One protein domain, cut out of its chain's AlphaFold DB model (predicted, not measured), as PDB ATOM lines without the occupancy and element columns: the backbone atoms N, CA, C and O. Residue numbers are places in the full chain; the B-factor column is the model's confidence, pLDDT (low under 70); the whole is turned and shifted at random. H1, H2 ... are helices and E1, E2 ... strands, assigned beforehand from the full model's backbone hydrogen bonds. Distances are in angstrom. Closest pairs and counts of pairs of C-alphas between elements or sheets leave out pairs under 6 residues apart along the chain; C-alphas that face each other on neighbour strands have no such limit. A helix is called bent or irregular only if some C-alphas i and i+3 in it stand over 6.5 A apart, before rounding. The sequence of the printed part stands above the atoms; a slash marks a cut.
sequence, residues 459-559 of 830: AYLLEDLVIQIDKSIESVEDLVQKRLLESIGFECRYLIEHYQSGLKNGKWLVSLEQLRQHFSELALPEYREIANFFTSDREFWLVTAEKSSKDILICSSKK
ATOM      1  N   ALA A 459     191.767 212.982 263.406       90.44
ATOM      2  CA  ALA A 459     191.654 212.617 262.001       90.44
ATOM      3  C   ALA A 459     192.923 212.988 261.233       90.44
ATOM      4  O   ALA A 459     193.496 214.049 261.474       90.44
ATOM      5  N   TYR A 460     193.317 212.131 260.295       90.50
ATOM      6  CA  TYR A 460     194.400 212.387 259.346       90.50
ATOM      7  C   TYR A 460     193.903 212.179 257.922       90.50
ATOM      8  O   TYR A 460     193.139 211.246 257.662       90.50
ATOM      9  N   LEU A 461     194.355 213.036 257.006       91.75
ATOM     10  CA  LEU A 461     194.175 212.805 255.581       91.75
ATOM     11  C   LEU A 461     195.163 211.732 255.134       91.75
ATOM     12  O   LEU A 461     196.372 211.867 255.346       91.75
ATOM     13  N   LEU A 462     194.649 210.644 254.562       91.69
ATOM     14  CA  LEU A 462     195.494 209.528 254.148       91.69
ATOM     15  C   LEU A 462     196.430 209.943 253.008       91.69
ATOM     16  O   LEU A 462     197.574 209.503 252.974       91.69
ATOM     17  N   GLU A 463     195.979 210.824 252.116       91.50
ATOM     18  CA  GLU A 463     196.780 211.365 251.020       91.50
ATOM     19  C   GLU A 463     197.981 212.179 251.532       91.50
ATOM     20  O   GLU A 463     199.101 211.966 251.065       91.50
ATOM     21  N   ASP A 464     197.785 213.041 252.536       90.25
ATOM     22  CA  ASP A 464     198.878 213.812 253.150       90.25
ATOM     23  C   ASP A 464     199.892 212.890 253.832       90.25
ATOM     24  O   ASP A 464     201.105 213.085 253.708       90.25
ATOM     25  N   LEU A 465     199.402 211.851 254.514       90.50
ATOM     26  CA  LEU A 465     200.253 210.852 255.149       90.50
ATOM     27  C   LEU A 465     201.102 210.106 254.110       90.50
ATOM     28  O   LEU A 465     202.298 209.919 254.322       90.50
ATOM     29  N   VAL A 466     200.515 209.732 252.969       94.06
ATOM     30  CA  VAL A 466     201.241 209.101 251.856       94.06
ATOM     31  C   VAL A 466     202.324 210.032 251.308       94.06
ATOM     32  O   VAL A 466     203.468 209.604 251.175       94.06
ATOM     33  N   ILE A 467     202.010 211.308 251.065       92.00
ATOM     34  CA  ILE A 467     202.984 212.300 250.578       92.00
ATOM     35  C   ILE A 467     204.142 212.468 251.573       92.00
ATOM     36  O   ILE A 467     205.311 212.505 251.178       92.00
ATOM     37  N   GLN A 468     203.837 212.553 252.871       90.50
ATOM     38  CA  GLN A 468     204.845 212.671 253.925       90.50
ATOM     39  C   GLN A 468     205.759 211.436 253.979       90.50
ATOM     40  O   GLN A 468     206.984 211.576 254.097       90.50
ATOM     41  N   ILE A 469     205.176 210.239 253.858       93.19
ATOM     42  CA  ILE A 469     205.895 208.960 253.834       93.19
ATOM     43  C   ILE A 469     206.811 208.873 252.618       93.19
ATOM     44  O   ILE A 469     208.002 208.619 252.791       93.19
ATOM     45  N   ASP A 470     206.295 209.139 251.417       93.25
ATOM     46  CA  ASP A 470     207.066 209.054 250.174       93.25
ATOM     47  C   ASP A 470     208.282 210.003 250.223       93.25
ATOM     48  O   ASP A 470     209.402 209.596 249.917       93.25
ATOM     49  N   LYS A 471     208.107 211.226 250.748       90.00
ATOM     50  CA  LYS A 471     209.216 212.168 250.980       90.00
ATOM     51  C   LYS A 471     210.235 211.653 252.004       90.00
ATOM     52  O   LYS A 471     211.434 211.881 251.862       90.00
ATOM     53  N   SER A 472     209.778 210.971 253.051       90.31
ATOM     54  CA  SER A 472     210.664 210.444 254.098       90.31
ATOM     55  C   SER A 472     211.496 209.262 253.596       90.31
ATOM     56  O   SER A 472     212.682 209.177 253.916       90.31
ATOM     57  N   ILE A 473     210.920 208.401 252.746       91.56
ATOM     58  CA  ILE A 473     211.589 207.248 252.113       91.56
ATOM     59  C   ILE A 473     212.837 207.669 251.317       91.56
ATOM     60  O   ILE A 473     213.808 206.911 251.257       91.56
ATOM     61  N   GLU A 474     212.838 208.870 250.728       89.88
ATOM     62  CA  GLU A 474     213.991 209.424 250.003       89.88
ATOM     63  C   GLU A 474     215.153 209.823 250.928       89.88
ATOM     64  O   GLU A 474     216.305 209.827 250.502       89.88
ATOM     65  N   SER A 475     214.858 210.142 252.191       86.38
ATOM     66  CA  SER A 475     215.814 210.714 253.152       86.38
ATOM     67  C   SER A 475     216.341 209.728 254.202       86.38
ATOM     68  O   SER A 475     217.381 209.975 254.809       86.38
ATOM     69  N   VAL A 476     215.633 208.620 254.435       90.69
ATOM     70  CA  VAL A 476     215.970 207.642 255.478       90.69
ATOM     71  C   VAL A 476     217.023 206.652 254.973       90.69
ATOM     72  O   VAL A 476     216.798 205.924 254.006       90.69
ATOM     73  N   GLU A 477     218.164 206.588 255.665       89.06
ATOM     74  CA  GLU A 477     219.262 205.663 255.340       89.06
ATOM     75  C   GLU A 477     219.047 204.244 255.902       89.06
ATOM     76  O   GLU A 477     219.504 203.263 255.313       89.06
ATOM     77  N   ASP A 478     218.341 204.112 257.030       93.56
ATOM     78  CA  ASP A 478     218.088 202.819 257.670       93.56
ATOM     79  C   ASP A 478     217.104 201.968 256.845       93.56
ATOM     80  O   ASP A 478     215.939 202.328 256.649       93.56
ATOM     81  N   LEU A 479     217.565 200.803 256.376       91.88
ATOM     82  CA  LEU A 479     216.785 199.911 255.511       91.88
ATOM     83  C   LEU A 479     215.538 199.324 256.188       91.88
ATOM     84  O   LEU A 479     214.565 199.023 255.494       91.88
ATOM     85  N   VAL A 480     215.553 199.122 257.509       93.06
ATOM     86  CA  VAL A 480     214.394 198.598 258.247       93.06
ATOM     87  C   VAL A 480     213.330 199.684 258.343       93.06
ATOM     88  O   VAL A 480     212.182 199.438 257.974       93.06
ATOM     89  N   GLN A 481     213.718 200.895 258.746       93.81
ATOM     90  CA  GLN A 481     212.815 202.048 258.804       93.81
ATOM     91  C   GLN A 481     212.236 202.370 257.423       93.81
ATOM     92  O   GLN A 481     211.034 202.597 257.293       93.81
ATOM     93  N   LYS A 482     213.057 202.294 256.369       94.50
ATOM     94  CA  LYS A 482     212.603 202.475 254.987       94.50
ATOM     95  C   LYS A 482     211.543 201.448 254.574       94.50
ATOM     96  O   LYS A 482     210.507 201.831 254.041       94.50
ATOM     97  N   ARG A 483     211.750 200.158 254.868       94.62
ATOM     98  CA  ARG A 483     210.759 199.098 254.582       94.62
ATOM     99  C   ARG A 483     209.459 199.267 255.367       94.62
ATOM    100  O   ARG A 483     208.385 198.982 254.835       94.62
ATOM    101  N   LEU A 484     209.550 199.709 256.623       94.69
ATOM    102  CA  LEU A 484     208.377 200.034 257.437       94.69
ATOM    103  C   LEU A 484     207.583 201.178 256.801       94.69
ATOM    104  O   LEU A 484     206.380 201.032 256.605       94.69
ATOM    105  N   LEU A 485     208.247 202.266 256.395       95.50
ATOM    106  CA  LEU A 485     207.612 203.377 255.678       95.50
ATOM    107  C   LEU A 485     206.943 202.921 254.372       95.50
ATOM    108  O   LEU A 485     205.790 203.270 254.130       95.50
ATOM    109  N   GLU A 486     207.612 202.095 253.562       95.94
ATOM    110  CA  GLU A 486     207.038 201.531 252.328       95.94
ATOM    111  C   GLU A 486     205.761 200.721 252.610       95.94
ATOM    112  O   GLU A 486     204.764 200.854 251.896       95.94
ATOM    113  N   SER A 487     205.770 199.928 253.684       96.12
ATOM    114  CA  SER A 487     204.635 199.102 254.102       96.12
ATOM    115  C   SER A 487     203.483 199.951 254.650       96.12
ATOM    116  O   SER A 487     202.332 199.720 254.293       96.12
ATOM    117  N   ILE A 488     203.765 200.987 255.445       95.69
ATOM    118  CA  ILE A 488     202.754 201.956 255.901       95.69
ATOM    119  C   ILE A 488     202.129 202.675 254.698       95.69
ATOM    120  O   ILE A 488     200.904 202.769 254.609       95.69
ATOM    121  N   GLY A 489     202.948 203.148 253.754       95.19
ATOM    122  CA  GLY A 489     202.471 203.807 252.539       95.19
ATOM    123  C   GLY A 489     201.599 202.887 251.681       95.19
ATOM    124  O   GLY A 489     200.584 203.329 251.142       95.19
ATOM    125  N   PHE A 490     201.949 201.598 251.582       95.56
ATOM    126  CA  PHE A 490     201.115 200.587 250.928       95.56
ATOM    127  C   PHE A 490     199.747 200.442 251.606       95.56
ATOM    128  O   PHE A 490     198.732 200.557 250.922       95.56
ATOM    129  N   GLU A 491     199.703 200.258 252.929       94.69
ATOM    130  CA  GLU A 491     198.434 200.112 253.654       94.69
ATOM    131  C   GLU A 491     197.558 201.370 253.539       94.69
ATOM    132  O   GLU A 491     196.349 201.266 253.333       94.69
ATOM    133  N   CYS A 492     198.147 202.570 253.598       93.69
ATOM    134  CA  CYS A 492     197.405 203.821 253.415       93.69
ATOM    135  C   CYS A 492     196.772 203.904 252.017       93.69
ATOM    136  O   CYS A 492     195.580 204.189 251.900       93.69
ATOM    137  N   ARG A 493     197.538 203.596 250.959       93.62
ATOM    138  CA  ARG A 493     197.026 203.549 249.576       93.62
ATOM    139  C   ARG A 493     195.940 202.485 249.408       93.62
ATOM    140  O   ARG A 493     194.909 202.767 248.800       93.62
ATOM    141  N   TYR A 494     196.118 201.311 250.014       91.56
ATOM    142  CA  TYR A 494     195.108 200.254 250.019       91.56
ATOM    143  C   TYR A 494     193.794 200.714 250.668       91.56
ATOM    144  O   TYR A 494     192.721 200.471 250.116       91.56
ATOM    145  N   LEU A 495     193.854 201.417 251.807       90.19
ATOM    146  CA  LEU A 495     192.665 201.974 252.464       90.19
ATOM    147  C   LEU A 495     191.935 202.992 251.575       90.19
ATOM    148  O   LEU A 495     190.705 202.928 251.486       90.19
ATOM    149  N   ILE A 496     192.671 203.885 250.903       89.94
ATOM    150  CA  ILE A 496     192.108 204.875 249.968       89.94
ATOM    151  C   ILE A 496     191.377 204.161 248.821       89.94
ATOM    152  O   ILE A 496     190.177 204.372 248.623       89.94
ATOM    153  N   GLU A 497     192.068 203.273 248.100       88.75
ATOM    154  CA  GLU A 497     191.514 202.554 246.945       88.75
ATOM    155  C   GLU A 497     190.304 201.696 247.335       88.75
ATOM    156  O   GLU A 497     189.262 201.710 246.669       88.75
ATOM    157  N   HIS A 498     190.406 200.969 248.450       85.75
ATOM    158  CA  HIS A 498     189.337 200.099 248.920       85.75
ATOM    159  C   HIS A 498     188.092 200.899 249.322       85.75
ATOM    160  O   HIS A 498     186.980 200.510 248.957       85.75
ATOM    161  N   TYR A 499     188.247 202.030 250.018       85.69
ATOM    162  CA  TYR A 499     187.116 202.888 250.381       85.69
ATOM    163  C   TYR A 499     186.421 203.465 249.141       85.69
ATOM    164  O   TYR A 499     185.196 203.380 249.024       85.69
ATOM    165  N   GLN A 500     187.197 203.969 248.177       84.31
ATOM    166  CA  GLN A 500     186.678 204.519 246.920       84.31
ATOM    167  C   GLN A 500     185.968 203.459 246.060       84.31
ATOM    168  O   GLN A 500     184.993 203.772 245.377       84.31
ATOM    169  N   SER A 501     186.397 202.193 246.127       82.38
ATOM    170  CA  SER A 501     185.757 201.077 245.411       82.38
ATOM    171  C   SER A 501     184.366 200.692 245.948       82.38
ATOM    172  O   SER A 501     183.650 199.915 245.315       82.38
ATOM    173  N   GLY A 502     183.969 201.201 247.122       73.56
ATOM    174  CA  GLY A 502     182.678 200.904 247.750       73.56
ATOM    175  C   GLY A 502     182.570 199.505 248.374       73.56
ATOM    176  O   GLY A 502     181.491 199.121 248.837       73.56
ATOM    177  N   LEU A 503     183.664 198.736 248.424       63.12
ATOM    178  CA  LEU A 503     183.706 197.423 249.067       63.12
ATOM    179  C   LEU A 503     183.585 197.581 250.594       63.12
ATOM    180  O   LEU A 503     184.508 198.000 251.280       63.12
ATOM    181  N   LYS A 504     182.432 197.212 251.166       57.41
ATOM    182  CA  LYS A 504     182.159 197.278 252.620       57.41
ATOM    183  C   LYS A 504     182.593 196.021 253.379       57.41
ATOM    184  O   LYS A 504     181.982 195.643 254.377       57.41
ATOM    185  N   ASN A 505     183.622 195.334 252.898       58.28
ATOM    186  CA  ASN A 505     184.085 194.107 253.530       58.28
ATOM    187  C   ASN A 505     185.039 194.486 254.672       58.28
ATOM    188  O   ASN A 505     185.899 195.343 254.494       58.28
ATOM    189  N   GLY A 506     184.924 193.843 255.839       61.75
ATOM    190  CA  GLY A 506     185.738 194.124 257.038       61.75
ATOM    191  C   GLY A 506     187.252 193.895 256.894       61.75
ATOM    192  O   GLY A 506     187.955 193.887 257.895       61.75
ATOM    193  N   LYS A 507     187.768 193.712 255.670       69.06
ATOM    194  CA  LYS A 507     189.188 193.504 255.359       69.06
ATOM    195  C   LYS A 507     190.067 194.706 255.701       69.06
ATOM    196  O   LYS A 507     191.220 194.507 256.047       69.06
ATOM    197  N   TRP A 508     189.524 195.922 255.677       80.69
ATOM    198  CA  TRP A 508     190.263 197.129 256.067       80.69
ATOM    199  C   TRP A 508     190.711 197.113 257.544       80.69
ATOM    200  O   TRP A 508     191.674 197.787 257.894       80.69
ATOM    201  N   LEU A 509     190.065 196.305 258.403       81.56
ATOM    202  CA  LEU A 509     190.512 196.082 259.784       81.56
ATOM    203  C   LEU A 509     191.892 195.410 259.837       81.56
ATOM    204  O   LEU A 509     192.665 195.704 260.740       81.56
ATOM    205  N   VAL A 510     192.220 194.562 258.855       86.00
ATOM    206  CA  VAL A 510     193.542 193.924 258.752       86.00
ATOM    207  C   VAL A 510     194.605 194.975 258.439       86.00
ATOM    208  O   VAL A 510     195.606 195.049 259.142       86.00
ATOM    209  N   SER A 511     194.338 195.851 257.466       87.75
ATOM    210  CA  SER A 511     195.220 196.981 257.150       87.75
ATOM    211  C   SER A 511     195.392 197.932 258.329       87.75
ATOM    212  O   SER A 511     196.490 198.424 258.563       87.75
ATOM    213  N   LEU A 512     194.341 198.163 259.127       87.88
ATOM    214  CA  LEU A 512     194.492 198.908 260.375       87.88
ATOM    215  C   LEU A 512     195.432 198.206 261.350       87.88
ATOM    216  O   LEU A 512     196.319 198.860 261.884       87.88
ATOM    217  N   GLU A 513     195.255 196.907 261.601       89.12
ATOM    218  CA  GLU A 513     196.140 196.144 262.492       89.12
ATOM    219  C   GLU A 513     197.597 196.170 262.009       89.12
ATOM    220  O   GLU A 513     198.503 196.366 262.818       89.12
ATOM    221  N   GLN A 514     197.820 196.075 260.695       92.12
ATOM    222  CA  GLN A 514     199.140 196.222 260.078       92.12
ATOM    223  C   GLN A 514     199.711 197.628 260.276       92.12
ATOM    224  O   GLN A 514     200.853 197.759 260.706       92.12
ATOM    225  N   LEU A 515     198.922 198.684 260.050       92.75
ATOM    226  CA  LEU A 515     199.336 200.062 260.332       92.75
ATOM    227  C   LEU A 515     199.730 200.234 261.800       92.75
ATOM    228  O   LEU A 515     200.783 200.806 262.074       92.75
ATOM    229  N   ARG A 516     198.941 199.699 262.743       91.62
ATOM    230  CA  ARG A 516     199.279 199.738 264.176       91.62
ATOM    231  C   ARG A 516     200.626 199.081 264.452       91.62
ATOM    232  O   ARG A 516     201.459 199.674 265.135       91.62
ATOM    233  N   GLN A 517     200.845 197.885 263.907       92.88
ATOM    234  CA  GLN A 517     202.100 197.159 264.073       92.88
ATOM    235  C   GLN A 517     203.274 197.960 263.500       92.88
ATOM    236  O   GLN A 517     204.232 198.243 264.219       92.88
ATOM    237  N   HIS A 518     203.178 198.395 262.241       94.69
ATOM    238  CA  HIS A 518     204.261 199.110 261.568       94.69
ATOM    239  C   HIS A 518     204.598 200.433 262.262       94.69
ATOM    240  O   HIS A 518     205.772 200.729 262.466       94.69
ATOM    241  N   PHE A 519     203.594 201.212 262.684       93.12
ATOM    242  CA  PHE A 519     203.832 202.450 263.428       93.12
ATOM    243  C   PHE A 519     204.424 202.213 264.820       93.12
ATOM    244  O   PHE A 519     205.183 203.055 265.293       93.12
ATOM    245  N   SER A 520     204.118 201.086 265.473       91.38
ATOM    246  CA  SER A 520     204.719 200.743 266.769       91.38
ATOM    247  C   SER A 520     206.211 200.391 266.675       91.38
ATOM    248  O   SER A 520     206.949 200.589 267.638       91.38
ATOM    249  N   GLU A 521     206.661 199.908 265.512       92.81
ATOM    250  CA  GLU A 521     208.059 199.552 265.226       92.81
ATOM    251  C   GLU A 521     208.856 200.706 264.588       92.81
ATOM    252  O   GLU A 521     210.090 200.667 264.529       92.81
ATOM    253  N   LEU A 522     208.164 201.748 264.114       91.94
ATOM    254  CA  LEU A 522     208.773 202.904 263.467       91.94
ATOM    255  C   LEU A 522     209.468 203.796 264.510       91.94
ATOM    256  O   LEU A 522     208.835 204.413 265.365       91.94
ATOM    257  N   ALA A 523     210.792 203.903 264.415       89.00
ATOM    258  CA  ALA A 523     211.650 204.631 265.349       89.00
ATOM    259  C   ALA A 523     212.018 206.039 264.842       89.00
ATOM    260  O   ALA A 523     213.084 206.566 265.164       89.00
ATOM    261  N   LEU A 524     211.139 206.648 264.045       85.81
ATOM    262  CA  LEU A 524     211.318 207.983 263.479       85.81
ATOM    263  C   LEU A 524     210.577 209.030 264.334       85.81
ATOM    264  O   LEU A 524     209.345 208.981 264.426       85.81
ATOM    265  N   PRO A 525     211.288 209.973 264.987       80.12
ATOM    266  CA  PRO A 525     210.685 210.949 265.899       80.12
ATOM    267  C   PRO A 525     209.549 211.784 265.294       80.12
ATOM    268  O   PRO A 525     208.613 212.156 266.005       80.12
ATOM    269  N   GLU A 526     209.623 212.076 263.999       81.25
ATOM    270  CA  GLU A 526     208.643 212.841 263.230       81.25
ATOM    271  C   GLU A 526     207.296 212.116 263.059       81.25
ATOM    272  O   GLU A 526     206.277 212.776 262.877       81.25
ATOM    273  N   TYR A 527     207.255 210.786 263.205       86.62
ATOM    274  CA  TYR A 527     206.029 209.984 263.107       86.62
ATOM    275  C   TYR A 527     205.418 209.617 264.460       86.62
ATOM    276  O   TYR A 527     204.376 208.971 264.506       86.62
ATOM    277  N   ARG A 528     206.019 210.033 265.580       82.75
ATOM    278  CA  ARG A 528     205.573 209.630 266.924       82.75
ATOM    279  C   ARG A 528     204.119 210.009 267.230       82.75
ATOM    280  O   ARG A 528     203.415 209.247 267.884       82.75
ATOM    281  N   GLU A 529     203.660 211.169 266.768       81.56
ATOM    282  CA  GLU A 529     202.266 211.599 266.960       81.56
ATOM    283  C   GLU A 529     201.289 210.736 266.159       81.56
ATOM    284  O   GLU A 529     200.260 210.319 266.687       81.56
ATOM    285  N   ILE A 530     201.654 210.384 264.927       87.38
ATOM    286  CA  ILE A 530     200.872 209.470 264.090       87.38
ATOM    287  C   ILE A 530     200.898 208.059 264.696       87.38
ATOM    288  O   ILE A 530     199.873 207.389 264.751       87.38
ATOM    289  N   ALA A 531     202.024 207.616 265.256       86.62
ATOM    290  CA  ALA A 531     202.086 206.343 265.967       86.62
ATOM    291  C   ALA A 531     201.146 206.315 267.189       86.62
ATOM    292  O   ALA A 531     200.423 205.338 267.382       86.62
ATOM    293  N   ASN A 532     201.064 207.413 267.951       84.44
ATOM    294  CA  ASN A 532     200.100 207.571 269.050       84.44
ATOM    295  C   ASN A 532     198.635 207.603 268.575       84.44
ATOM    296  O   ASN A 532     197.723 207.330 269.359       84.44
ATOM    297  N   PHE A 533     198.386 207.947 267.311       88.00
ATOM    298  CA  PHE A 533     197.058 207.865 266.713       88.00
ATOM    299  C   PHE A 533     196.641 206.416 266.445       88.00
ATOM    300  O   PHE A 533     195.461 206.117 266.579       88.00
ATOM    301  N   PHE A 534     197.577 205.510 266.138       88.12
ATOM    302  CA  PHE A 534     197.326 204.094 265.823       88.12
ATOM    303  C   PHE A 534     197.398 203.148 267.043       88.12
ATOM    304  O   PHE A 534     197.696 201.961 266.920       88.12
ATOM    305  N   THR A 535     197.081 203.630 268.243       84.31
ATOM    306  CA  THR A 535     197.100 202.817 269.469       84.31
ATOM    307  C   THR A 535     195.884 201.883 269.602       84.31
ATOM    308  O   THR A 535     194.848 202.037 268.947       84.31
ATOM    309  N   SER A 536     196.005 200.851 270.447       79.69
ATOM    310  CA  SER A 536     194.976 199.809 270.634       79.69
ATOM    311  C   SER A 536     193.774 200.257 271.477       79.69
ATOM    312  O   SER A 536     192.727 199.601 271.477       79.69
ATOM    313  N   ASP A 537     193.896 201.376 272.182       83.00
ATOM    314  CA  ASP A 537     192.849 202.023 272.971       83.00
ATOM    315  C   ASP A 537     191.919 202.902 272.121       83.00
ATOM    316  O   ASP A 537     191.076 203.592 272.677       83.00
ATOM    317  N   ARG A 538     192.032 202.871 270.787       86.56
ATOM    318  CA  ARG A 538     191.221 203.681 269.869       86.56
ATOM    319  C   ARG A 538     190.341 202.843 268.944       86.56
ATOM    320  O   ARG A 538     190.703 201.743 268.513       86.56
ATOM    321  N   GLU A 539     189.184 203.396 268.611       86.94
ATOM    322  CA  GLU A 539     188.291 202.937 267.547       86.94
ATOM    323  C   GLU A 539     188.490 203.801 266.306       86.94
ATOM    324  O   GLU A 539     188.734 204.994 266.436       86.94
ATOM    325  N   PHE A 540     188.388 203.211 265.114       88.69
ATOM    326  CA  PHE A 540     188.714 203.875 263.852       88.69
ATOM    327  C   PHE A 540     187.551 203.778 262.872       88.69
ATOM    328  O   PHE A 540     186.768 202.826 262.918       88.69
ATOM    329  N   TRP A 541     187.452 204.743 261.963       88.75
ATOM    330  CA  TRP A 541     186.540 204.708 260.823       88.75
ATOM    331  C   TRP A 541     187.061 205.601 259.692       88.75
ATOM    332  O   TRP A 541     187.895 206.475 259.915       88.75
ATOM    333  N   LEU A 542     186.569 205.375 258.473       88.31
ATOM    334  CA  LEU A 542     186.931 206.161 257.292       88.31
ATOM    335  C   LEU A 542     185.770 207.062 256.864       88.31
ATOM    336  O   LEU A 542     184.616 206.614 256.828       88.31
ATOM    337  N   VAL A 543     186.074 208.310 256.510       86.44
ATOM    338  CA  VAL A 543     185.111 209.270 255.948       86.44
ATOM    339  C   VAL A 543     185.721 210.027 254.776       86.44
ATOM    340  O   VAL A 543     186.930 210.211 254.701       86.44
ATOM    341  N   THR A 544     184.876 210.503 253.873       84.62
ATOM    342  CA  THR A 544     185.281 211.435 252.818       84.62
ATOM    343  C   THR A 544     185.416 212.853 253.378       84.62
ATOM    344  O   THR A 544     184.574 213.281 254.171       84.62
ATOM    345  N   ALA A 545     186.445 213.595 252.967       80.81
ATOM    346  CA  ALA A 545     186.646 214.977 253.395       80.81
ATOM    347  C   ALA A 545     185.541 215.915 252.862       80.81
ATOM    348  O   ALA A 545     184.994 215.731 251.776       80.81
ATOM    349  N   GLU A 546     185.220 216.985 253.598       67.62
ATOM    350  CA  GLU A 546     184.106 217.875 253.227       67.62
ATOM    351  C   GLU A 546     184.303 218.612 251.890       67.62
ATOM    352  O   GLU A 546     183.311 218.970 251.241       67.62
ATOM    353  N   LYS A 547     185.560 218.876 251.500       65.81
ATOM    354  CA  LYS A 547     185.928 219.693 250.330       65.81
ATOM    355  C   LYS A 547     186.140 218.879 249.046       65.81
ATOM    356  O   LYS A 547     186.103 219.462 247.967       65.81
ATOM    357  N   SER A 548     186.317 217.562 249.141       71.81
ATOM    358  CA  SER A 548     186.642 216.696 248.004       71.81
ATOM    359  C   SER A 548     186.029 215.320 248.206       71.81
ATOM    360  O   SER A 548     186.224 214.695 249.240       71.81
ATOM    361  N   SER A 549     185.318 214.817 247.193       70.00
ATOM    362  CA  SER A 549     184.782 213.453 247.218       70.00
ATOM    363  C   SER A 549     185.857 212.370 247.065       70.00
ATOM    364  O   SER A 549     185.544 211.186 247.179       70.00
ATOM    365  N   LYS A 550     187.100 212.765 246.760       78.38
ATOM    366  CA  LYS A 550     188.232 211.861 246.530       78.38
ATOM    367  C   LYS A 550     189.103 211.681 247.768       78.38
ATOM    368  O   LYS A 550     189.666 210.606 247.928       78.38
ATOM    369  N   ASP A 551     189.160 212.704 248.610       85.81
ATOM    370  CA  ASP A 551     190.063 212.806 249.753       85.81
ATOM    371  C   ASP A 551     189.504 211.992 250.926       85.81
ATOM    372  O   ASP A 551     188.355 212.207 251.343       85.81
ATOM    373  N   ILE A 552     190.291 211.052 251.456       89.31
ATOM    374  CA  ILE A 552     189.841 210.116 252.492       89.31
ATOM    375  C   ILE A 552     190.525 210.410 253.828       89.31
ATOM    376  O   ILE A 552     191.745 210.370 253.974       89.31
ATOM    377  N   LEU A 553     189.703 210.635 254.849       90.94
ATOM    378  CA  LEU A 553     190.139 210.797 256.227       90.94
ATOM    379  C   LEU A 553     190.065 209.460 256.960       90.94
ATOM    380  O   LEU A 553     189.029 208.787 256.951       90.94
ATOM    381  N   ILE A 554     191.139 209.126 257.674       92.25
ATOM    382  CA  ILE A 554     191.091 208.150 258.756       92.25
ATOM    383  C   ILE A 554     190.815 208.877 260.063       92.25
ATOM    384  O   ILE A 554     191.595 209.714 260.510       92.25
ATOM    385  N   CYS A 555     189.682 208.562 260.675       91.38
ATOM    386  CA  CYS A 555     189.263 209.120 261.949       91.38
ATOM    387  C   CYS A 555     189.453 208.087 263.052       91.38
ATOM    388  O   CYS A 555     189.281 206.886 262.825       91.38
ATOM    389  N   SER A 556     189.762 208.555 264.256       90.38
ATOM    390  CA  SER A 556     189.769 207.722 265.449       90.38
ATOM    391  C   SER A 556     189.102 208.401 266.634       90.38
ATOM    392  O   SER A 556     189.000 209.627 266.692       90.38
ATOM    393  N   SER A 557     188.669 207.588 267.597       89.38
ATOM    394  CA  SER A 557     188.308 208.051 268.930       89.38
ATOM    395  C   SER A 557     188.848 207.132 270.018       89.38
ATOM    396  O   SER A 557     188.817 205.913 269.853       89.38
ATOM    397  N   LYS A 558     189.339 207.695 271.132       84.69
ATOM    398  CA  LYS A 558     189.757 206.914 272.316       84.69
ATOM    399  C   LYS A 558     188.599 206.087 272.869       84.69
ATOM    400  O   LYS A 558     187.462 206.506 272.732       84.69
ATOM    401  N   LYS A 559     188.849 204.933 273.484       78.50
ATOM    402  CA  LYS A 559     187.829 204.117 274.167       78.50
ATOM    403  C   LYS A 559     187.332 204.841 275.419       78.50
ATOM    404  O   LYS A 559     188.141 205.382 276.164       78.50
TER     405      LYS A 559
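Overview. This is residues 459 to 559 of the 830 residues of the protein "3'-5' exonuclease DinG" of Streptococcus oralis SK610 (UniProt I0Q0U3). Four helices run back and forth along the longest axis, H1 to H2 to H3 to H4, the row curving round to bring H4 back near H1, and a small sheet of three strands stands across one end of them. The last part of H2, residues 492 to 500, packs on this sheet, and residues 501 to 506 of the link after it stick out. The printed part has 101 residues with three named strands and four named helices, in the order E1 H1 H2 H3 H4 E2 E3; the sheet's order is E1 E3 E2, antiparallel throughout, and the class is mixed, helices and strands. The whole is compact, with a radius of gyration of the C-alphas of 13.3 A, and spans 37 by 28 by 23 A.

Along the chain. E1, residues 459 to 461, begins at C-alpha 459 (191.654, 212.617, 262.001). H1 is residues 462 to 475, 20.4 A long. H2, residues 479 to 500, is the longest helix at 31.6 A and ends at C-alpha 500 (186.678, 204.519, 246.920). H3 is residues 508 to 521, 20.2 A. H4, residues 525 to 533, is irregular: C-alphas 526 and 529 are 7.5 A apart. E2 is residues 538 to 544, 19.7 A. E3, residues 552 to 558, 20.1 A, ends at C-alpha 558 (189.757, 206.914, 272.316).

Arrangement. E1 and E3 are antiparallel neighbours at 160 degrees, with N 460 and O 554 within hydrogen-bond range at 3.0 A. E2 and E3 form an antiparallel hairpin at 155 degrees, with N 541 and O 555 at 2.9 A. H2 on one face of the sheet makes two layers, a helix over a sheet; its height over the sheet is 11.3 A, and it runs across the strands at 65 degrees to E3 on the local plane. H1, H3 and H4 only graze the sheet, with residues 462 to 464, 508 to 512 and 530 to 533. H1 and H2, a helical hairpin, touch at a shallow tilt of 22 degrees, opposite ways; their closest C-alphas, of Val 466 and Gly 489, are 5.5 A apart. H2 and H3, also a helical hairpin, touch at a shallow tilt of 22 degrees, opposite ways, closest at the C-alphas of Glu 491 and Ser 511, 5.7 A. H3 touches H4 with residues 516 to 520 alone, in a helical hairpin at a steep tilt of 39 degrees; the closest C-alphas, of Phe 519 and Ala 531, are 5.0 A apart. H1 and H4 are near each other, with 5 pairs of C-alphas within 10 A. H1 and H3 are apart, and so are H2 and H4. Every O i to N i+4 pair is within hydrogen-bond range in H2 and H3, against 8 of 10 in H1 and 3 of 5 in H4.

Size, cuts and confidence. The C-alphas farthest apart, of Glu 477 and Lys 504, are 38.1 A apart. The printed part has no cut, and no link is long. Mean pLDDT of the printed part is 86.9; residues 503 to 507 and 546 to 547 are under 70.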